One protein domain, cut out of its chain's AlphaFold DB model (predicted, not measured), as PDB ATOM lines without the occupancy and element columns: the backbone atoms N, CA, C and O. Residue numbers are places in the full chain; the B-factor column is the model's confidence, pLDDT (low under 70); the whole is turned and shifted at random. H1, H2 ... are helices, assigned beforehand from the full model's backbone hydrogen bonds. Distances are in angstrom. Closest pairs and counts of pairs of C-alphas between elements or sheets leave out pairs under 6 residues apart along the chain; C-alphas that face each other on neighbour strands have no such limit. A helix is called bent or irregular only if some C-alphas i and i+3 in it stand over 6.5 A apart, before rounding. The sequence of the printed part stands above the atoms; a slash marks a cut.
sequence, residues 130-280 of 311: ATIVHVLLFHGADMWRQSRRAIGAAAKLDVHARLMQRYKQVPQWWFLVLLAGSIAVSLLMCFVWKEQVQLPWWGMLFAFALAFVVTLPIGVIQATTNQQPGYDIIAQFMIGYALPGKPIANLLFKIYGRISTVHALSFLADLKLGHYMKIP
ATOM      1  N   ALA A 130     -55.258  -4.733 -49.063       90.56
ATOM      2  CA  ALA A 130     -54.183  -4.745 -50.050       90.56
ATOM      3  C   ALA A 130     -53.008  -5.630 -49.615       90.56
ATOM      4  O   ALA A 130     -52.483  -6.375 -50.434       90.56
ATOM      5  N   THR A 131     -52.625  -5.602 -48.334       89.81
ATOM      6  CA  THR A 131     -51.552  -6.447 -47.787       89.81
ATOM      7  C   THR A 131     -51.875  -7.930 -47.955       89.81
ATOM      8  O   THR A 131     -51.059  -8.678 -48.488       89.81
ATOM      9  N   ILE A 132     -53.077  -8.356 -47.556       89.69
ATOM     10  CA  ILE A 132     -53.494  -9.757 -47.673       89.69
ATOM     11  C   ILE A 132     -53.545 -10.189 -49.142       89.69
ATOM     12  O   ILE A 132     -52.956 -11.208 -49.496       89.69
ATOM     13  N   VAL A 133     -54.186  -9.401 -50.011       92.56
ATOM     14  CA  VAL A 133     -54.300  -9.724 -51.444       92.56
ATOM     15  C   VAL A 133     -52.926  -9.774 -52.114       92.56
ATOM     16  O   VAL A 133     -52.640 -10.720 -52.842       92.56
ATOM     17  N   HIS A 134     -52.055  -8.800 -51.840       90.62
ATOM     18  CA  HIS A 134     -50.710  -8.747 -52.411       90.62
ATOM     19  C   HIS A 134     -49.881  -9.968 -52.002       90.62
ATOM     20  O   HIS A 134     -49.291 -10.635 -52.850       90.62
ATOM     21  N   VAL A 135     -49.878 -10.308 -50.712       89.81
ATOM     22  CA  VAL A 135     -49.137 -11.469 -50.217       89.81
ATOM     23  C   VAL A 135     -49.685 -12.764 -50.808       89.81
ATOM     24  O   VAL A 135     -48.905 -13.594 -51.263       89.81
ATOM     25  N   LEU A 136     -51.007 -12.942 -50.846       88.06
ATOM     26  CA  LEU A 136     -51.612 -14.156 -51.391       88.06
ATOM     27  C   LEU A 136     -51.323 -14.328 -52.888       88.06
ATOM     28  O   LEU A 136     -51.014 -15.439 -53.314       88.06
ATOM     29  N   LEU A 137     -51.379 -13.245 -53.668       90.62
ATOM     30  CA  LEU A 137     -51.217 -13.295 -55.120       90.62
ATOM     31  C   LEU A 137     -49.751 -13.441 -55.551       90.62
ATOM     32  O   LEU A 137     -49.456 -14.251 -56.427       90.62
ATOM     33  N   PHE A 138     -48.831 -12.695 -54.931       88.62
ATOM     34  CA  PHE A 138     -47.422 -12.676 -55.345       88.62
ATOM     35  C   PHE A 138     -46.534 -13.639 -54.555       88.62
ATOM     36  O   PHE A 138     -45.580 -14.183 -55.104       88.62
ATOM     37  N   HIS A 139     -46.840 -13.879 -53.279       87.75
ATOM     38  CA  HIS A 139     -45.999 -14.681 -52.387       87.75
ATOM     39  C   HIS A 139     -46.688 -15.946 -51.864       87.75
ATOM     40  O   HIS A 139     -46.025 -16.787 -51.259       87.75
ATOM     41  N   GLY A 140     -47.985 -16.142 -52.125       83.81
ATOM     42  CA  GLY A 140     -48.767 -17.246 -51.565       83.81
ATOM     43  C   GLY A 140     -48.244 -18.625 -51.967       83.81
ATOM     44  O   GLY A 140     -48.113 -19.509 -51.117       83.81
ATOM     45  N   ALA A 141     -47.870 -18.810 -53.237       83.94
ATOM     46  CA  ALA A 141     -47.326 -20.079 -53.725       83.94
ATOM     47  C   ALA A 141     -45.985 -20.431 -53.058       83.94
ATOM     48  O   ALA A 141     -45.765 -21.579 -52.656       83.94
ATOM     49  N   ASP A 142     -45.103 -19.446 -52.899       83.75
ATOM     50  CA  ASP A 142     -43.794 -19.642 -52.278       83.75
ATOM     51  C   ASP A 142     -43.895 -19.800 -50.765       83.75
ATOM     52  O   ASP A 142     -43.248 -20.684 -50.204       83.75
ATOM     53  N   MET A 143     -44.782 -19.048 -50.113       83.38
ATOM     54  CA  MET A 143     -45.130 -19.233 -48.705       83.38
ATOM     55  C   MET A 143     -45.649 -20.638 -48.437       83.38
ATOM     56  O   MET A 143     -45.186 -21.298 -47.510       83.38
ATOM     57  N   TRP A 144     -46.571 -21.128 -49.262       81.38
ATOM     58  CA  TRP A 144     -47.131 -22.465 -49.107       81.38
ATOM     59  C   TRP A 144     -46.076 -23.552 -49.322       81.38
ATOM     60  O   TRP A 144     -45.991 -24.518 -48.561       81.38
ATOM     61  N   ARG A 145     -45.215 -23.382 -50.332       83.31
ATOM     62  CA  ARG A 145     -44.091 -24.288 -50.599       83.31
ATOM     63  C   ARG A 145     -43.096 -24.301 -49.439       83.31
ATOM     64  O   ARG A 145     -42.655 -25.372 -49.029       83.31
ATOM     65  N   GLN A 146     -42.752 -23.132 -48.905       81.94
ATOM     66  CA  GLN A 146     -41.784 -22.986 -47.824       81.94
ATOM     67  C   GLN A 146     -42.345 -23.471 -46.484       81.94
ATOM     68  O   GLN A 146     -41.641 -24.161 -45.753       81.94
ATOM     69  N   SER A 147     -43.620 -23.201 -46.202       80.44
ATOM     70  CA  SER A 147     -44.332 -23.719 -45.031       80.44
ATOM     71  C   SER A 147     -44.391 -25.251 -45.056       80.44
ATOM     72  O   SER A 147     -43.984 -25.898 -44.091       80.44
ATOM     73  N   ARG A 148     -44.749 -25.860 -46.201       79.56
ATOM     74  CA  ARG A 148     -44.722 -27.326 -46.359       79.56
ATOM     75  C   ARG A 148     -43.320 -27.921 -46.209       79.56
ATOM     76  O   ARG A 148     -43.178 -28.980 -45.607       79.56
ATOM     77  N   ARG A 149     -42.276 -27.251 -46.709       79.69
ATOM     78  CA  ARG A 149     -40.878 -27.696 -46.543       79.69
ATOM     79  C   ARG A 149     -40.383 -27.593 -45.102       79.69
ATOM     80  O   ARG A 149     -39.643 -28.470 -44.670       79.69
ATOM     81  N   ALA A 150     -40.788 -26.551 -44.378       74.00
ATOM     82  CA  ALA A 150     -40.451 -26.375 -42.969       74.00
ATOM     83  C   ALA A 150     -41.072 -27.478 -42.099       74.00
ATOM     84  O   ALA A 150     -40.414 -27.983 -41.196       74.00
ATOM     85  N   ILE A 151     -42.304 -27.891 -42.414       73.62
ATOM     86  CA  ILE A 151     -43.000 -28.983 -41.719       73.62
ATOM     87  C   ILE A 151     -42.448 -30.359 -42.141       73.62
ATOM     88  O   ILE A 151     -42.268 -31.235 -41.305       73.62
ATOM     89  N   GLY A 152     -42.144 -30.552 -43.428       66.06
ATOM     90  CA  GLY A 152     -41.712 -31.835 -43.999       66.06
ATOM     91  C   GLY A 152     -40.212 -32.148 -43.916       66.06
ATOM     92  O   GLY A 152     -39.756 -33.036 -44.629       66.06
ATOM     93  N   ALA A 153     -39.431 -31.409 -43.120       57.50
ATOM     94  CA  ALA A 153     -37.990 -31.612 -42.886       57.50
ATOM     95  C   ALA A 153     -37.057 -31.591 -44.128       57.50
ATOM     96  O   ALA A 153     -35.856 -31.815 -44.001       57.50
ATOM     97  N   ALA A 154     -37.556 -31.248 -45.321       54.19
ATOM     98  CA  ALA A 154     -36.792 -31.187 -46.573       54.19
ATOM     99  C   ALA A 154     -36.272 -29.768 -46.887       54.19
ATOM    100  O   ALA A 154     -36.339 -29.291 -48.026       54.19
ATOM    101  N   ALA A 155     -35.792 -29.045 -45.873       60.81
ATOM    102  CA  ALA A 155     -35.213 -27.720 -46.061       60.81
ATOM    103  C   ALA A 155     -33.752 -27.844 -46.525       60.81
ATOM    104  O   ALA A 155     -32.909 -28.415 -45.834       60.81
ATOM    105  N   LYS A 156     -33.435 -27.286 -47.699       62.16
ATOM    106  CA  LYS A 156     -32.050 -27.171 -48.177       62.16
ATOM    107  C   LYS A 156     -31.269 -26.311 -47.178       62.16
ATOM    108  O   LYS A 156     -31.531 -25.118 -47.071       62.16
ATOM    109  N   LEU A 157     -30.337 -26.925 -46.448       65.31
ATOM    110  CA  LEU A 157     -29.512 -26.231 -45.460       65.31
ATOM    111  C   LEU A 157     -28.588 -25.234 -46.165       65.31
ATOM    112  O   LEU A 157     -27.703 -25.609 -46.948       65.31
ATOM    113  N   ASP A 158     -28.798 -23.956 -45.876       76.00
ATOM    114  CA  ASP A 158     -27.885 -22.901 -46.281       76.00
ATOM    115  C   ASP A 158     -26.540 -23.043 -45.542       76.00
ATOM    116  O   ASP A 158     -26.357 -23.866 -44.637       76.00
ATOM    117  N   VAL A 159     -25.541 -22.273 -45.977       78.25
ATOM    118  CA  VAL A 159     -24.197 -22.310 -45.375       78.25
ATOM    119  C   VAL A 159     -24.267 -21.939 -43.892       78.25
ATOM    120  O   VAL A 159     -23.577 -22.539 -43.065       78.25
ATOM    121  N   HIS A 160     -25.154 -21.006 -43.534       79.88
ATOM    122  CA  HIS A 160     -25.312 -20.561 -42.159       79.88
ATOM    123  C   HIS A 160     -25.912 -21.644 -41.264       79.88
ATOM    124  O   HIS A 160     -25.385 -21.845 -40.166       79.88
ATOM    125  N   ALA A 161     -26.917 -22.379 -41.736       76.56
ATOM    126  CA  ALA A 161     -27.504 -23.485 -41.001       76.56
ATOM    127  C   ALA A 161     -26.548 -24.670 -40.893       76.56
ATOM    128  O   ALA A 161     -26.485 -25.272 -39.826       76.56
ATOM    129  N   ARG A 162     -25.733 -24.952 -41.923       79.62
ATOM    130  CA  ARG A 162     -24.651 -25.951 -41.830       79.62
ATOM    131  C   ARG A 162     -23.653 -25.620 -40.721       79.62
ATOM    132  O   ARG A 162     -23.372 -26.472 -39.888       79.62
ATOM    133  N   LEU A 163     -23.181 -24.374 -40.652       79.38
ATOM    134  CA  LEU A 163     -22.296 -23.914 -39.571       79.38
ATOM    135  C   LEU A 163     -22.970 -23.988 -38.190       79.38
ATOM    136  O   LEU A 163     -22.316 -24.271 -37.190       79.38
ATOM    137  N   MET A 164     -24.286 -23.769 -38.131       79.00
ATOM    138  CA  MET A 164     -25.056 -23.795 -36.885       79.00
ATOM    139  C   MET A 164     -25.410 -25.203 -36.388       79.00
ATOM    140  O   MET A 164     -25.786 -25.332 -35.225       79.00
ATOM    141  N   GLN A 165     -25.244 -26.262 -37.194       77.94
ATOM    142  CA  GLN A 165     -25.496 -27.652 -36.768       77.94
ATOM    143  C   GLN A 165     -24.625 -28.090 -35.582       77.94
ATOM    144  O   GLN A 165     -25.007 -28.990 -34.838       77.94
ATOM    145  N   ARG A 166     -23.474 -27.436 -35.370       80.38
ATOM    146  CA  ARG A 166     -22.593 -27.696 -34.223       80.38
ATOM    147  C   ARG A 166     -23.229 -27.304 -32.883       80.38
ATOM    148  O   ARG A 166     -22.839 -27.834 -31.844       80.38
ATOM    149  N   TYR A 167     -24.197 -26.388 -32.888       81.12
ATOM    150  CA  TYR A 167     -24.870 -25.923 -31.679       81.12
ATOM    151  C   TYR A 167     -26.173 -26.688 -31.440       81.12
ATOM    152  O   TYR A 167     -26.984 -26.886 -32.344       81.12
ATOM    153  N   LYS A 168     -26.415 -27.077 -30.183       81.88
ATOM    154  CA  LYS A 168     -27.679 -27.710 -29.788       81.88
ATOM    155  C   LYS A 168     -28.833 -26.729 -29.996       81.88
ATOM    156  O   LYS A 168     -28.845 -25.655 -29.390       81.88
ATOM    157  N   GLN A 169     -29.813 -27.121 -30.806       78.19
ATOM    158  CA  GLN A 169     -31.023 -26.328 -31.001       78.19
ATOM    159  C   GLN A 169     -31.832 -26.217 -29.700       78.19
ATOM    160  O   GLN A 169     -31.698 -27.031 -28.773       78.19
ATOM    161  N   VAL A 170     -32.641 -25.160 -29.617       79.69
ATOM    162  CA  VAL A 170     -33.602 -24.978 -28.526       79.69
ATOM    163  C   VAL A 170     -34.770 -25.929 -28.776       79.69
ATOM    164  O   VAL A 170     -35.329 -25.912 -29.874       79.69
ATOM    165  N   PRO A 171     -35.140 -26.772 -27.800       85.94
ATOM    166  CA  PRO A 171     -36.324 -27.605 -27.927       85.94
ATOM    167  C   PRO A 171     -37.570 -26.745 -28.166       85.94
ATOM    168  O   PRO A 171     -37.802 -25.778 -27.440       85.94
ATOM    169  N   GLN A 172     -38.405 -27.116 -29.138       82.12
ATOM    170  CA  GLN A 172     -39.617 -26.354 -29.478       82.12
ATOM    171  C   GLN A 172     -40.573 -26.178 -28.284       82.12
ATOM    172  O   GLN A 172     -41.277 -25.175 -28.200       82.12
ATOM    173  N   TRP A 173     -40.556 -27.107 -27.322       86.69
ATOM    174  CA  TRP A 173     -41.405 -27.033 -26.134       86.69
ATOM    175  C   TRP A 173     -41.093 -25.837 -25.220       86.69
ATOM    176  O   TRP A 173     -41.998 -25.385 -24.531       86.69
ATOM    177  N   TRP A 174     -39.876 -25.271 -25.244       88.88
ATOM    178  CA  TRP A 174     -39.558 -24.055 -24.471       88.88
ATOM    179  C   TRP A 174     -40.417 -22.877 -24.941       88.88
ATOM    180  O   TRP A 174     -41.027 -22.186 -24.127       88.88
ATOM    181  N   PHE A 175     -40.549 -22.722 -26.262       86.62
ATOM    182  CA  PHE A 175     -41.411 -21.712 -26.872       86.62
ATOM    183  C   PHE A 175     -42.891 -21.980 -26.610       86.62
ATOM    184  O   PHE A 175     -43.633 -21.047 -26.318       86.62
ATOM    185  N   LEU A 176     -43.321 -23.245 -26.674       88.44
ATOM    186  CA  LEU A 176     -44.715 -23.609 -26.409       88.44
ATOM    187  C   LEU A 176     -45.110 -23.375 -24.948       88.44
ATOM    188  O   LEU A 176     -46.217 -22.907 -24.703       88.44
ATOM    189  N   VAL A 177     -44.221 -23.645 -23.988       91.12
ATOM    190  CA  VAL A 177     -44.468 -23.352 -22.567       91.12
ATOM    191  C   VAL A 177     -44.558 -21.848 -22.332       91.12
ATOM    192  O   VAL A 177     -45.472 -21.405 -21.643       91.12
ATOM    193  N   LEU A 178     -43.667 -21.054 -22.935       88.75
ATOM    194  CA  LEU A 178     -43.723 -19.593 -22.834       88.75
ATOM    195  C   LEU A 178     -45.020 -19.036 -23.449       88.75
ATOM    196  O   LEU A 178     -45.702 -18.219 -22.831       88.75
ATOM    197  N   LEU A 179     -45.402 -19.532 -24.631       89.56
ATOM    198  CA  LEU A 179     -46.647 -19.166 -25.302       89.56
ATOM    199  C   LEU A 179     -47.866 -19.542 -24.449       89.56
ATOM    200  O   LEU A 179     -48.692 -18.680 -24.157       89.56
ATOM    201  N   ALA A 180     -47.958 -20.794 -23.999       91.38
ATOM    202  CA  ALA A 180     -49.059 -21.274 -23.170       91.38
ATOM    203  C   ALA A 180     -49.145 -20.514 -21.839       91.38
ATOM    204  O   ALA A 180     -50.237 -20.127 -21.433       91.38
ATOM    205  N   GLY A 181     -48.006 -20.229 -21.201       92.31
ATOM    206  CA  GLY A 181     -47.935 -19.410 -19.993       92.31
ATOM    207  C   GLY A 181     -48.455 -17.992 -20.224       92.31
ATOM    208  O   GLY A 181     -49.283 -17.509 -19.455       92.31
ATOM    209  N   SER A 182     -48.049 -17.342 -21.319       88.88
ATOM    210  CA  SER A 182     -48.512 -15.988 -21.657       88.88
ATOM    211  C   SER A 182     -50.017 -15.925 -21.955       88.88
ATOM    212  O   SER A 182     -50.702 -15.007 -21.492       88.88
ATOM    213  N   ILE A 183     -50.561 -16.928 -22.653       90.50
ATOM    214  CA  ILE A 183     -51.999 -17.050 -22.920       90.50
ATOM    215  C   ILE A 183     -52.753 -17.312 -21.615       90.50
ATOM    216  O   ILE A 183     -53.764 -16.662 -21.364       90.50
ATOM    217  N   ALA A 184     -52.254 -18.206 -20.758       90.94
ATOM    218  CA  ALA A 184     -52.880 -18.524 -19.477       90.94
ATOM    219  C   ALA A 184     -52.954 -17.298 -18.556       90.94
ATOM    220  O   ALA A 184     -54.017 -17.018 -18.010       90.94
ATOM    221  N   VAL A 185     -51.869 -16.524 -18.440       89.94
ATOM    222  CA  VAL A 185     -51.859 -15.270 -17.666       89.94
ATOM    223  C   VAL A 185     -52.834 -14.251 -18.261       89.94
ATOM    224  O   VAL A 185     -53.594 -13.627 -17.524       89.94
ATOM    225  N   SER A 186     -52.876 -14.117 -19.590       87.12
ATOM    226  CA  SER A 186     -53.797 -13.191 -20.269       87.12
ATOM    227  C   SER A 186     -55.270 -13.585 -20.086       87.12
ATOM    228  O   SER A 186     -56.127 -12.727 -19.887       87.12
ATOM    229  N   LEU A 187     -55.579 -14.885 -20.102       88.00
ATOM    230  CA  LEU A 187     -56.922 -15.396 -19.821       88.00
ATOM    231  C   LEU A 187     -57.290 -15.239 -18.344       88.00
ATOM    232  O   LEU A 187     -58.416 -14.855 -18.038       88.00
ATOM    233  N   LEU A 188     -56.348 -15.479 -17.429       88.38
ATOM    234  CA  LEU A 188     -56.552 -15.290 -15.995       88.38
ATOM    235  C   LEU A 188     -56.903 -13.833 -15.670       88.38
ATOM    236  O   LEU A 188     -57.842 -13.598 -14.914       88.38
ATOM    237  N   MET A 189     -56.246 -12.864 -16.314       84.31
ATOM    238  CA  MET A 189     -56.597 -11.441 -16.203       84.31
ATOM    239  C   MET A 189     -58.061 -11.170 -16.583       84.31
ATOM    240  O   MET A 189     -58.751 -10.436 -15.879       84.31
ATOM    241  N   CYS A 190     -58.567 -11.825 -17.633       83.38
ATOM    242  CA  CYS A 190     -59.968 -11.699 -18.049       83.38
ATOM    243  C   CYS A 190     -60.954 -12.294 -17.027       83.38
ATOM    244  O   CYS A 190     -62.105 -11.864 -16.965       83.38
ATOM    245  N   PHE A 191     -60.534 -13.290 -16.237       84.06
ATOM    246  CA  PHE A 191     -61.381 -13.909 -15.213       84.06
ATOM    247  C   PHE A 191     -61.347 -13.176 -13.871       84.06
ATOM    248  O   PHE A 191     -62.388 -13.108 -13.216       84.06
ATOM    249  N   VAL A 192     -60.189 -12.640 -13.474       85.00
ATOM    250  CA  VAL A 192     -60.001 -11.940 -12.193       85.00
ATOM    251  C   VAL A 192     -60.568 -10.521 -12.253       85.00
ATOM    252  O   VAL A 192     -61.323 -10.132 -11.368       85.00
ATOM    253  N   TRP A 193     -60.279  -9.767 -13.318       82.25
ATOM    254  CA  TRP A 193     -60.658  -8.354 -13.448       82.25
ATOM    255  C   TRP A 193     -61.747  -8.128 -14.501       82.25
ATOM    256  O   TRP A 193     -61.594  -7.320 -15.414       82.25
ATOM    257  N   LYS A 194     -62.877  -8.832 -14.374       76.50
ATOM    258  CA  LYS A 194     -63.986  -8.756 -15.348       76.50
ATOM    259  C   LYS A 194     -64.501  -7.332 -15.576       76.50
ATOM    260  O   LYS A 194     -64.753  -6.960 -16.720       76.50
ATOM    261  N   GLU A 195     -64.633  -6.554 -14.505       71.06
ATOM    262  CA  GLU A 195     -65.182  -5.192 -14.551       71.06
ATOM    263  C   GLU A 195     -64.219  -4.195 -15.211       71.06
ATOM    264  O   GLU A 195     -64.656  -3.327 -15.957       71.06
ATOM    265  N   GLN A 196     -62.906  -4.365 -15.022       74.38
ATOM    266  CA  GLN A 196     -61.894  -3.454 -15.577       74.38
ATOM    267  C   GLN A 196     -61.480  -3.836 -17.002       74.38
ATOM    268  O   GLN A 196     -61.265  -2.972 -17.843       74.38
ATOM    269  N   VAL A 197     -61.358  -5.135 -17.290       76.81
ATOM    270  CA  VAL A 197     -60.911  -5.640 -18.596       76.81
ATOM    271  C   VAL A 197     -62.030  -5.524 -19.629       76.81
ATOM    272  O   VAL A 197     -61.750  -5.272 -20.798       76.81
ATOM    273  N   GLN A 198     -63.294  -5.705 -19.222       78.75
ATOM    274  CA  GLN A 198     -64.505  -5.635 -20.056       78.75
ATOM    275  C   GLN A 198     -64.550  -6.585 -21.280       78.75
ATOM    276  O   GLN A 198     -65.617  -6.770 -21.874       78.75
ATOM    277  N   LEU A 199     -63.422  -7.199 -21.654       83.69
ATOM    278  CA  LEU A 199     -63.237  -8.121 -22.764       83.69
ATOM    279  C   LEU A 199     -63.512  -9.564 -22.297       83.69
ATOM    280  O   LEU A 199     -62.833 -10.065 -21.400       83.69
ATOM    281  N   PRO A 200     -64.472 -10.270 -22.914       87.12
ATOM    282  CA  PRO A 200     -64.705 -11.684 -22.654       87.12
ATOM    283  C   PRO A 200     -63.514 -12.567 -23.057       87.12
ATOM    284  O   PRO A 200     -62.779 -12.257 -23.995       87.12
ATOM    285  N   TRP A 201     -63.402 -13.743 -22.433       87.12
ATOM    286  CA  TRP A 201     -62.352 -14.733 -22.721       87.12
ATOM    287  C   TRP A 201     -62.275 -15.130 -24.208       87.12
ATOM    288  O   TRP A 201     -61.183 -15.305 -24.749       87.12
ATOM    289  N   TRP A 202     -63.419 -15.227 -24.895       88.44
ATOM    290  CA  TRP A 202     -63.466 -15.565 -26.320       88.44
ATOM    291  C   TRP A 202     -62.880 -14.446 -27.191       88.44
ATOM    292  O   TRP A 202     -62.239 -14.733 -28.198       88.44
ATOM    293  N   GLY A 203     -63.041 -13.181 -26.783       88.12
ATOM    294  CA  GLY A 203     -62.469 -12.024 -27.472       88.12
ATOM    295  C   GLY A 203     -60.943 -12.030 -27.401       88.12
ATOM    296  O   GLY A 203     -60.276 -11.706 -28.379       88.12
ATOM    297  N   MET A 204     -60.383 -12.497 -26.282       88.25
ATOM    298  CA  MET A 204     -58.938 -12.676 -26.128       88.25
ATOM    299  C   MET A 204     -58.392 -13.775 -27.052       88.25
ATOM    300  O   MET A 204     -57.426 -13.559 -27.782       88.25
ATOM    301  N   LEU A 205     -59.042 -14.945 -27.082       90.56
ATOM    302  CA  LEU A 205     -58.659 -16.028 -27.999       90.56
ATOM    303  C   LEU A 205     -58.775 -15.599 -29.463       90.56
ATOM    304  O   LEU A 205     -57.925 -15.945 -30.283       90.56
ATOM    305  N   PHE A 206     -59.798 -14.809 -29.779       91.31
ATOM    306  CA  PHE A 206     -59.981 -14.254 -31.106       91.31
ATOM    307  C   PHE A 206     -58.855 -13.287 -31.495       91.31
ATOM    308  O   PHE A 206     -58.362 -13.365 -32.619       91.31
ATOM    309  N   ALA A 207     -58.386 -12.443 -30.568       90.50
ATOM    310  CA  ALA A 207     -57.241 -11.562 -30.801       90.50
ATOM    311  C   ALA A 207     -55.970 -12.364 -31.121       90.50
ATOM    312  O   ALA A 207     -55.273 -12.052 -32.087       90.50
ATOM    313  N   PHE A 208     -55.699 -13.434 -30.366       90.88
ATOM    314  CA  PHE A 208     -54.546 -14.308 -30.611       90.88
ATOM    315  C   PHE A 208     -54.644 -15.060 -31.938       90.88
ATOM    316  O   PHE A 208     -53.658 -15.147 -32.668       90.88
ATOM    317  N   ALA A 209     -55.828 -15.569 -32.287       91.44
ATOM    318  CA  ALA A 209     -56.055 -16.225 -33.570       91.44
ATOM    319  C   ALA A 209     -55.844 -15.251 -34.742       91.44
ATOM    320  O   ALA A 209     -55.166 -15.587 -35.715       91.44
ATOM    321  N   LEU A 210     -56.368 -14.025 -34.630       90.62
ATOM    322  CA  LEU A 210     -56.176 -12.981 -35.633       90.62
ATOM    323  C   LEU A 210     -54.694 -12.609 -35.766       90.62
ATOM    324  O   LEU A 210     -54.174 -12.582 -36.880       90.62
ATOM    325  N   ALA A 211     -54.004 -12.390 -34.643       91.12
ATOM    326  CA  ALA A 211     -52.575 -12.105 -34.628       91.12
ATOM    327  C   ALA A 211     -51.782 -13.233 -35.299       91.12
ATOM    328  O   ALA A 211     -50.934 -12.954 -36.144       91.12
ATOM    329  N   PHE A 212     -52.087 -14.501 -35.009       90.25
ATOM    330  CA  PHE A 212     -51.422 -15.650 -35.625       90.25
ATOM    331  C   PHE A 212     -51.570 -15.663 -37.155       90.25
ATOM    332  O   PHE A 212     -50.573 -15.794 -37.869       90.25
ATOM    333  N   VAL A 213     -52.789 -15.463 -37.671       89.62
ATOM    334  CA  VAL A 213     -53.062 -15.445 -39.121       89.62
ATOM    335  C   VAL A 213     -52.371 -14.268 -39.808       89.62
ATOM    336  O   VAL A 213     -51.786 -14.426 -40.878       89.62
ATOM    337  N   VAL A 214     -52.427 -13.087 -39.197       89.50
ATOM    338  CA  VAL A 214     -51.951 -11.831 -39.788       89.50
ATOM    339  C   VAL A 214     -50.429 -11.668 -39.675       89.50
ATOM    340  O   VAL A 214     -49.818 -10.995 -40.508       89.50
ATOM    341  N   THR A 215     -49.788 -12.332 -38.707       91.44
ATOM    342  CA  THR A 215     -48.334 -12.249 -38.495       91.44
ATOM    343  C   THR A 215     -47.551 -12.692 -39.724       91.44
ATOM    344  O   THR A 215     -46.572 -12.046 -40.092       91.44
ATOM    345  N   LEU A 216     -47.979 -13.764 -40.394       89.31
ATOM    346  CA  LEU A 216     -47.228 -14.306 -41.520       89.31
ATOM    347  C   LEU A 216     -47.260 -13.364 -42.746       89.31
ATOM    348  O   LEU A 216     -46.182 -13.021 -43.234       89.31
ATOM    349  N   PRO A 217     -48.422 -12.866 -43.219       89.56
ATOM    350  CA  PRO A 217     -48.462 -11.882 -44.300       89.56
ATOM    351  C   PRO A 217     -47.729 -10.577 -43.985       89.56
ATOM    352  O   PRO A 217     -46.952 -10.100 -44.813       89.56
ATOM    353  N   ILE A 218     -47.925 -10.016 -42.785       89.62
ATOM    354  CA  ILE A 218     -47.228  -8.788 -42.381       89.62
ATOM    355  C   ILE A 218     -45.717  -9.021 -42.344       89.62
ATOM    356  O   ILE A 218     -44.964  -8.178 -42.827       89.62
ATOM    357  N   GLY A 219     -45.268 -10.176 -41.848       89.56
ATOM    358  CA  GLY A 219     -43.851 -10.526 -41.807       89.56
ATOM    359  C   GLY A 219     -43.201 -10.602 -43.187       89.56
ATOM    360  O   GLY A 219     -42.063 -10.168 -43.344       89.56
ATOM    361  N   VAL A 220     -43.917 -11.082 -44.209       88.75
ATOM    362  CA  VAL A 220     -43.418 -11.102 -45.597       88.75
ATOM    363  C   VAL A 220     -43.268  -9.686 -46.156       88.75
ATOM    364  O   VAL A 220     -42.242  -9.371 -46.765       88.75
ATOM    365  N   ILE A 221     -44.245  -8.809 -45.913       88.94
ATOM    366  CA  ILE A 221     -44.145  -7.401 -46.323       88.94
ATOM    367  C   ILE A 221     -43.009  -6.700 -45.582       88.94
ATOM    368  O   ILE A 221     -42.204  -6.020 -46.217       88.94
ATOM    369  N   GLN A 222     -42.878  -6.903 -44.273       88.69
ATOM    370  CA  GLN A 222     -41.779  -6.323 -43.507       88.69
ATOM    371  C   GLN A 222     -40.424  -6.833 -44.000       88.69
ATOM    372  O   GLN A 222     -39.499  -6.044 -44.153       88.69
ATOM    373  N   ALA A 223     -40.300  -8.121 -44.318       86.12
ATOM    374  CA  ALA A 223     -39.051  -8.687 -44.817       86.12
ATOM    375  C   ALA A 223     -38.640  -8.150 -46.201       86.12
ATOM    376  O   ALA A 223     -37.451  -8.138 -46.510       86.12
ATOM    377  N   THR A 224     -39.597  -7.729 -47.033       85.25
ATOM    378  CA  THR A 224     -39.345  -7.251 -48.406       85.25
ATOM    379  C   THR A 224     -39.246  -5.733 -48.504       85.25
ATOM    380  O   THR A 224     -38.421  -5.223 -49.253       85.25
ATOM    381  N   THR A 225     -40.067  -5.004 -47.749       84.38
ATOM    382  CA  THR A 225     -40.202  -3.539 -47.839       84.38
ATOM    383  C   THR A 225     -39.637  -2.799 -46.630       84.38
ATOM    384  O   THR A 225     -39.536  -1.573 -46.654       84.38
ATOM    385  N   ASN A 226     -39.274  -3.525 -45.566       84.19
ATOM    386  CA  ASN A 226     -38.923  -2.970 -44.259       84.19
ATOM    387  C   ASN A 226     -40.040  -2.109 -43.630       84.19
ATOM    388  O   ASN A 226     -39.782  -1.286 -42.758       84.19
ATOM    389  N   GLN A 227     -41.289  -2.287 -44.073       82.81
ATOM    390  CA  GLN A 227     -42.459  -1.583 -43.553       82.81
ATOM    391  C   GLN A 227     -43.397  -2.552 -42.838       82.81
ATOM    392  O   GLN A 227     -43.576  -3.690 -43.266       82.81
ATOM    393  N   GLN A 228     -44.020  -2.086 -41.755       82.94
ATOM    394  CA  GLN A 228     -44.984  -2.861 -40.969       82.94
ATOM    395  C   GLN A 228     -46.394  -2.279 -41.132       82.94
ATOM    396  O   GLN A 228     -46.757  -1.321 -40.440       82.94
ATOM    397  N   PRO A 229     -47.221  -2.829 -42.042       81.75
ATOM    398  CA  PRO A 229     -48.621  -2.442 -42.148       81.75
ATOM    399  C   PRO A 229     -49.381  -2.749 -40.851       81.75
ATOM    400  O   PRO A 229     -49.564  -3.901 -40.483       81.75
ATOM    401  N   GLY A 230     -49.858  -1.722 -40.150       79.44
ATOM    402  CA  GLY A 230     -50.764  -1.896 -39.009       79.44
ATOM    403  C   GLY A 230     -52.174  -2.331 -39.437       79.44
ATOM    404  O   GLY A 230     -52.704  -1.851 -40.443       79.44
ATOM    405  N   TYR A 231     -52.798  -3.197 -38.644       86.38
ATOM    406  CA  TYR A 231     -54.160  -3.711 -38.855       86.38
ATOM    407  C   TYR A 231     -55.137  -3.293 -37.742       86.38
ATOM    408  O   TYR A 231     -56.257  -3.790 -37.646       86.38
ATOM    409  N   ASP A 232     -54.716  -2.344 -36.911       87.50
ATOM    410  CA  ASP A 232     -55.392  -1.897 -35.692       87.50
ATOM    411  C   ASP A 232     -56.826  -1.460 -35.928       87.50
ATOM    412  O   ASP A 232     -57.718  -1.814 -35.170       87.50
ATOM    413  N   ILE A 233     -57.034  -0.691 -36.996       88.00
ATOM    414  CA  ILE A 233     -58.329  -0.102 -37.335       88.00
ATOM    415  C   ILE A 233     -59.349  -1.209 -37.610       88.00
ATOM    416  O   ILE A 233     -60.491  -1.120 -37.174       88.00
ATOM    417  N   ILE A 234     -58.925  -2.291 -38.268       88.19
ATOM    418  CA  ILE A 234     -59.790  -3.437 -38.560       88.19
ATOM    419  C   ILE A 234     -60.035  -4.265 -37.311       88.19
ATOM    420  O   ILE A 234     -61.177  -4.634 -37.057       88.19
ATOM    421  N   ALA A 235     -58.997  -4.513 -36.509       88.25
ATOM    422  CA  ALA A 235     -59.154  -5.204 -35.235       88.25
ATOM    423  C   ALA A 235     -60.163  -4.473 -34.335       88.25
ATOM    424  O   ALA A 235     -61.076  -5.097 -33.795       88.25
ATOM    425  N   GLN A 236     -60.051  -3.142 -34.252       88.94
ATOM    426  CA  GLN A 236     -60.977  -2.304 -33.498       88.94
ATOM    427  C   GLN A 236     -62.393  -2.318 -34.079       88.94
ATOM    428  O   GLN A 236     -63.373  -2.368 -33.342       88.94
ATOM    429  N   PHE A 237     -62.516  -2.294 -35.405       89.50
ATOM    430  CA  PHE A 237     -63.814  -2.350 -36.067       89.50
ATOM    431  C   PHE A 237     -64.524  -3.693 -35.831       89.50
ATOM    432  O   PHE A 237     -65.710  -3.719 -35.509       89.50
ATOM    433  N   MET A 238     -63.795  -4.808 -35.924       88.75
ATOM    434  CA  MET A 238     -64.332  -6.155 -35.715       88.75
ATOM    435  C   MET A 238     -64.866  -6.349 -34.295       88.75
ATOM    436  O   MET A 238     -66.005  -6.784 -34.119       88.75
ATOM    437  N   ILE A 239     -64.064  -6.020 -33.279       89.19
ATOM    438  CA  ILE A 239     -64.489  -6.176 -31.884       89.19
ATOM    439  C   ILE A 239     -65.522  -5.122 -31.487       89.19
ATOM    440  O   ILE A 239     -66.420  -5.435 -30.718       89.19
ATOM    441  N   GLY A 240     -65.450  -3.907 -32.042       87.69
ATOM    442  CA  GLY A 240     -66.444  -2.862 -31.807       87.69
ATOM    443  C   GLY A 240     -67.834  -3.244 -32.319       87.69
ATOM    444  O   GLY A 240     -68.828  -2.871 -31.704       87.69
ATOM    445  N   TYR A 241     -67.910  -4.034 -33.396       88.25
ATOM    446  CA  TYR A 241     -69.169  -4.614 -33.867       88.25
ATOM    447  C   TYR A 241     -69.636  -5.791 -32.996       88.25
ATOM    448  O   TYR A 241     -70.826  -5.927 -32.728       88.25
ATOM    449  N   ALA A 242     -68.712  -6.638 -32.534       88.00
ATOM    450  CA  ALA A 242     -69.053  -7.807 -31.722       88.00
ATOM    451  C   ALA A 242     -69.399  -7.465 -30.255       88.00
ATOM    452  O   ALA A 242     -70.191  -8.164 -29.628       88.00
ATOM    453  N   LEU A 243     -68.805  -6.402 -29.705       87.25
ATOM    454  CA  LEU A 243     -69.000  -5.886 -28.347       87.25
ATOM    455  C   LEU A 243     -69.240  -4.367 -28.403       87.25
ATOM    456  O   LEU A 243     -68.341  -3.579 -28.085       87.25
ATOM    457  N   PRO A 244     -70.444  -3.938 -28.819       85.06
ATOM    458  CA  PRO A 244     -70.767  -2.523 -28.892       85.06
ATOM    459  C   PRO A 244     -70.775  -1.891 -27.494       85.06
ATOM    460  O   PRO A 244     -71.163  -2.515 -26.509       85.06
ATOM    461  N   GLY A 245     -70.350  -0.629 -27.417       80.56
ATOM    462  CA  GLY A 245     -70.440   0.176 -26.196       80.56
ATOM    463  C   GLY A 245     -69.356  -0.067 -25.142       80.56
ATOM    464  O   GLY A 245     -69.443   0.541 -24.081       80.56
ATOM    465  N   LYS A 246     -68.332  -0.886 -25.436       85.31
ATOM    466  CA  LYS A 246     -67.210  -1.194 -24.523       85.31
ATOM    467  C   LYS A 246     -65.854  -0.701 -25.057       85.31
ATOM    468  O   LYS A 246     -65.137  -1.453 -25.729       85.31
ATOM    469  N   PRO A 247     -65.467   0.560 -24.789       84.06
ATOM    470  CA  PRO A 247     -64.226   1.150 -25.291       84.06
ATOM    471  C   PRO A 247     -62.954   0.467 -24.774       84.06
ATOM    472  O   PRO A 247     -62.002   0.311 -25.542       84.06
ATOM    473  N   ILE A 248     -62.923   0.036 -23.504       85.88
ATOM    474  CA  ILE A 248     -61.732  -0.603 -22.919       85.88
ATOM    475  C   ILE A 248     -61.493  -1.964 -23.571       85.88
ATOM    476  O   ILE A 248     -60.381  -2.245 -24.020       85.88
ATOM    477  N   ALA A 249     -62.547  -2.770 -23.727       86.19
ATOM    478  CA  ALA A 249     -62.467  -4.053 -24.424       86.19
ATOM    479  C   ALA A 249     -61.920  -3.889 -25.854       86.19
ATOM    480  O   ALA A 249     -61.049  -4.646 -26.290       86.19
ATOM    481  N   ASN A 250     -62.376  -2.853 -26.564       89.62
ATOM    482  CA  ASN A 250     -61.899  -2.519 -27.902       89.62
ATOM    483  C   ASN A 250     -60.401  -2.151 -27.927       89.62
ATOM    484  O   ASN A 250     -59.644  -2.598 -28.796       89.62
ATOM    485  N   LEU A 251     -59.946  -1.354 -26.956       87.81
ATOM    486  CA  LEU A 251     -58.536  -0.987 -26.829       87.81
ATOM    487  C   LEU A 251     -57.663  -2.212 -26.532       87.81
ATOM    488  O   LEU A 251     -56.638  -2.399 -27.188       87.81
ATOM    489  N   LEU A 252     -58.075  -3.054 -25.584       88.50
ATOM    490  CA  LEU A 252     -57.335  -4.255 -25.205       88.50
ATOM    491  C   LEU A 252     -57.227  -5.232 -26.372       88.50
ATOM    492  O   LEU A 252     -56.131  -5.703 -26.662       88.50
ATOM    493  N   PHE A 253     -58.314  -5.470 -27.107       89.94
ATOM    494  CA  PHE A 253     -58.282  -6.317 -28.299       89.94
ATOM    495  C   PHE A 253     -57.260  -5.818 -29.334       89.94
ATOM    496  O   PHE A 253     -56.467  -6.605 -29.855       89.94
ATOM    497  N   LYS A 254     -57.211  -4.498 -29.585       88.50
ATOM    498  CA  LYS A 254     -56.186  -3.892 -30.454       88.50
ATOM    499  C   LYS A 254     -54.777  -4.164 -29.933       88.50
ATOM    500  O   LYS A 254     -53.911  -4.539 -30.718       88.50
ATOM    501  N   ILE A 255     -54.537  -3.920 -28.646       88.38
ATOM    502  CA  ILE A 255     -53.219  -4.064 -28.015       88.38
ATOM    503  C   ILE A 255     -52.755  -5.518 -28.127       88.38
ATOM    504  O   ILE A 255     -51.698  -5.769 -28.700       88.38
ATOM    505  N   TYR A 256     -53.568  -6.473 -27.671       87.69
ATOM    506  CA  TYR A 256     -53.231  -7.896 -27.713       87.69
ATOM    507  C   TYR A 256     -53.047  -8.423 -29.135       87.69
ATOM    508  O   TYR A 256     -52.154  -9.234 -29.356       87.69
ATOM    509  N   GLY A 257     -53.818  -7.933 -30.109       87.75
ATOM    510  CA  GLY A 257     -53.565  -8.230 -31.514       87.75
ATOM    511  C   GLY A 257     -52.232  -7.634 -31.979       87.75
ATOM    512  O   GLY A 257     -51.262  -8.347 -32.256       87.75
ATOM    513  N   ARG A 258     -52.169  -6.302 -32.078       86.56
ATOM    514  CA  ARG A 258     -51.075  -5.587 -32.749       86.56
ATOM    515  C   ARG A 258     -49.728  -5.819 -32.076       86.56
ATOM    516  O   ARG A 258     -48.753  -6.120 -32.760       86.56
ATOM    517  N   ILE A 259     -49.661  -5.664 -30.755       86.62
ATOM    518  CA  ILE A 259     -48.397  -5.748 -30.015       86.62
ATOM    519  C   ILE A 259     -47.856  -7.181 -30.048       86.62
ATOM    520  O   ILE A 259     -46.653  -7.365 -30.212       86.62
ATOM    521  N   SER A 260     -48.728  -8.194 -30.019       88.56
ATOM    522  CA  SER A 260     -48.314  -9.590 -30.205       88.56
ATOM    523  C   SER A 260     -47.635  -9.808 -31.561       88.56
ATOM    524  O   SER A 260     -46.551 -10.388 -31.613       88.56
ATOM    525  N   THR A 261     -48.205  -9.275 -32.648       89.75
ATOM    526  CA  THR A 261     -47.583  -9.350 -33.981       89.75
ATOM    527  C   THR A 261     -46.236  -8.626 -34.030       89.75
ATOM    528  O   THR A 261     -45.274  -9.172 -34.567       89.75
ATOM    529  N   VAL A 262     -46.139  -7.427 -33.446       88.06
ATOM    530  CA  VAL A 262     -44.879  -6.665 -33.402       88.06
ATOM    531  C   VAL A 262     -43.801  -7.440 -32.641       88.06
ATOM    532  O   VAL A 262     -42.705  -7.621 -33.164       88.06
ATOM    533  N   HIS A 263     -44.109  -7.971 -31.453       88.44
ATOM    534  CA  HIS A 263     -43.150  -8.777 -30.694       88.44
ATOM    535  C   HIS A 263     -42.760 -10.059 -31.423       88.44
ATOM    536  O   HIS A 263     -41.588 -10.415 -31.405       88.44
ATOM    537  N   ALA A 264     -43.697 -10.734 -32.094       89.25
ATOM    538  CA  ALA A 264     -43.388 -11.931 -32.871       89.25
ATOM    539  C   ALA A 264     -42.393 -11.637 -34.010       89.25
ATOM    540  O   ALA A 264     -41.473 -12.422 -34.244       89.25
ATOM    541  N   LEU A 265     -42.546 -10.501 -34.697       90.06
ATOM    542  CA  LEU A 265     -41.665 -10.098 -35.795       90.06
ATOM    543  C   LEU A 265     -40.295  -9.623 -35.299       90.06
ATOM    544  O   LEU A 265     -39.284 -10.020 -35.878       90.06
ATOM    545  N   SER A 266     -40.239  -8.856 -34.207       88.50
ATOM    546  CA  SER A 266     -38.970  -8.483 -33.564       88.50
ATOM    547  C   SER A 266     -38.222  -9.715 -33.053       88.50
ATOM    548  O   SER A 266     -37.053  -9.909 -33.371       88.50
ATOM    549  N   PHE A 267     -38.927 -10.623 -32.372       89.00
ATOM    550  CA  PHE A 267     -38.371 -11.886 -31.895       89.00
ATOM    551  C   PHE A 267     -37.783 -12.728 -33.042       89.00
ATOM    552  O   PHE A 267     -36.690 -13.288 -32.927       89.00
ATOM    553  N   LEU A 268     -38.477 -12.786 -34.184       89.31
ATOM    554  CA  LEU A 268     -37.985 -13.456 -35.387       89.31
ATOM    555  C   LEU A 268     -36.747 -12.762 -35.981       89.31
ATOM    556  O   LEU A 268     -35.820 -13.446 -36.426       89.31
ATOM    557  N   ALA A 269     -36.723 -11.428 -36.002       88.25
ATOM    558  CA  ALA A 269     -35.586 -10.651 -36.485       88.25
ATOM    559  C   ALA A 269     -34.327 -10.916 -35.642       88.25
ATOM    560  O   ALA A 269     -33.263 -11.182 -36.205       88.25
ATOM    561  N   ASP A 270     -34.467 -10.965 -34.319       88.75
ATOM    562  CA  ASP A 270     -33.375 -11.259 -33.387       88.75
ATOM    563  C   ASP A 270     -32.842 -12.688 -33.546       88.75
ATOM    564  O   ASP A 270     -31.629 -12.910 -33.585       88.75
ATOM    565  N   LEU A 271     -33.731 -13.675 -33.716       87.44
ATOM    566  CA  LEU A 271     -33.319 -15.053 -34.004       87.44
ATOM    567  C   LEU A 271     -32.520 -15.138 -35.308       87.44
ATOM    568  O   LEU A 271     -31.521 -15.861 -35.387       87.44
ATOM    569  N   LYS A 272     -32.944 -14.391 -36.332       86.56
ATOM    570  CA  LYS A 272     -32.253 -14.326 -37.620       86.56
ATOM    571  C   LYS A 272     -30.886 -13.647 -37.483       86.56
ATOM    572  O   LYS A 272     -29.903 -14.164 -38.011       86.56
ATOM    573  N   LEU A 273     -30.799 -12.553 -36.727       87.19
ATOM    574  CA  LEU A 273     -29.537 -11.882 -36.416       87.19
ATOM    575  C   LEU A 273     -28.576 -12.819 -35.669       87.19
ATOM    576  O   LEU A 273     -27.430 -12.984 -36.084       87.19
ATOM    577  N   GLY A 274     -29.056 -13.520 -34.639       85.38
ATOM    578  CA  GLY A 274     -28.278 -14.522 -33.906       85.38
ATOM    579  C   GLY A 274     -27.761 -15.652 -34.787       85.38
ATOM    580  O   GLY A 274     -26.614 -16.083 -34.651       85.38
ATOM    581  N   HIS A 275     -28.582 -16.095 -35.740       85.00
ATOM    582  CA  HIS A 275     -28.204 -17.106 -36.721       85.00
ATOM    583  C   HIS A 275     -27.070 -16.638 -37.654       85.00
ATOM    584  O   HIS A 275     -26.187 -17.433 -38.018       85.00
ATOM    585  N   TYR A 276     -27.064 -15.353 -38.022       85.75
ATOM    586  CA  TYR A 276     -25.991 -14.741 -38.807       85.75
ATOM    587  C   TYR A 276     -24.717 -14.529 -37.988       85.75
ATOM    588  O   TYR A 276     -23.640 -14.887 -38.454       85.75
ATOM    589  N   MET A 277     -24.842 -14.067 -36.743       86.31
ATOM    590  CA  MET A 277     -23.716 -13.833 -35.828       86.31
ATOM    591  C   MET A 277     -23.129 -15.106 -35.202       86.31
ATOM    592  O   MET A 277     -22.140 -15.033 -34.480       86.31
ATOM    593  N   LYS A 278     -23.720 -16.280 -35.465       84.56
ATOM    594  CA  LYS A 278     -23.292 -17.581 -34.913       84.56
ATOM    595  C   LYS A 278     -23.373 -17.674 -33.391       84.56
ATOM    596  O   LYS A 278     -22.620 -18.412 -32.761       84.56
ATOM    597  N   ILE A 279     -24.341 -16.978 -32.806       85.25
ATOM    598  CA  ILE A 279     -24.616 -17.058 -31.372       85.25
ATOM    599  C   ILE A 279     -25.355 -18.378 -31.086       85.25
ATOM    600  O   ILE A 279     -26.326 -18.694 -31.781       85.25
ATOM    601  N   PRO A 280     -24.948 -19.163 -30.067       85.88
ATOM    602  CA  PRO A 280     -25.630 -20.402 -29.710       85.88
ATOM    603  C   PRO A 280     -27.133 -20.171 -29.434       85.88
ATOM    604  O   PRO A 280     -27.467 -19.314 -28.611       85.88
TER     605      PRO A 280
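This is residues 130 to 280 of the 311 residues of an uncharacterized protein of Aegilops tauschii subsp. strangulata (UniProt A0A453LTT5). This is an elongated set of crossed helices: long H7 runs along much of the length, H5 crosses it, and H6 folds back on the first part of H7 as a hairpin. H3 makes a V with H5 at the end where short H4 packs on H7, L-shaped H1 packs on H5 with its arm H1a, and H2 packs on residues 275 to 276 of H7. The printed part has 151 residues with seven named helices, H1 to H7 in that order, and no named strand; the class is all helix. It is only just loose, close to compact, with a radius of gyration of the C-alphas of 18.1 A and spans of 55 by 35 by 26 A.

Start with H1, residues 130 to 151, assigned as one helix by its hydrogen bonds but bent, with C-alphas 138 and 141 at 7.6 A. Its arms H1a, residues 130 to 138, and H1b, residues 141 to 151, are near each other and about perpendicular at 80 degrees. H1a touches residues 217 to 221 of H5, residues 201 to 225, at a steep tilt of 59 degrees; the closest C-alphas are those of Val 135 and Pro 217, 6.0 A apart. H2, residues 159 to 164, touches the hub H7, residues 247 to 277, about perpendicular at 82 degrees, closest at C-alphas 160 and 276, 6.8 A. H3, residues 172 to 192, touches H5 at a steep tilt of 45 degrees, opposite ways, closest at C-alphas 190 and 201, 6.1 A. H4, residues 194 to 197, touches H7, closest at C-alphas 197 and 249, 6.2 A. H5 touches H7 at a steep tilt of 43 degrees, the same way, closest at C-alphas 207 and 257, 5.0 A. H6, residues 232 to 242, forms a helical hairpin with H7, closest at C-alphas 232 and 254, 5.7 A. Every O i to N i+4 pair is within hydrogen-bond range in H1a, H1b, H2, H3 and H6, with 19 of 21 in H5 and 26 of 27 in H7; H4 is too short for such a pair.

Find C-alpha 130 at (-54.183, -4.745, -50.050), where H1a begins. H3 spans 30.4 A. H5 spans 35.3 A and is neither bent nor irregular, but only just: C-alphas 213 and 216 are 6.4 A apart, and it has a kink of 39 degrees near residue 215. H7 runs 44.5 A to C-alpha 277 at (-23.716, -13.833, -35.828).

Look for the two C-alphas farthest apart at Arg 166 and Gly 245, 56.0 A. The printed part has no cut and no long link. Residues 152 to 157 have pLDDT under 70.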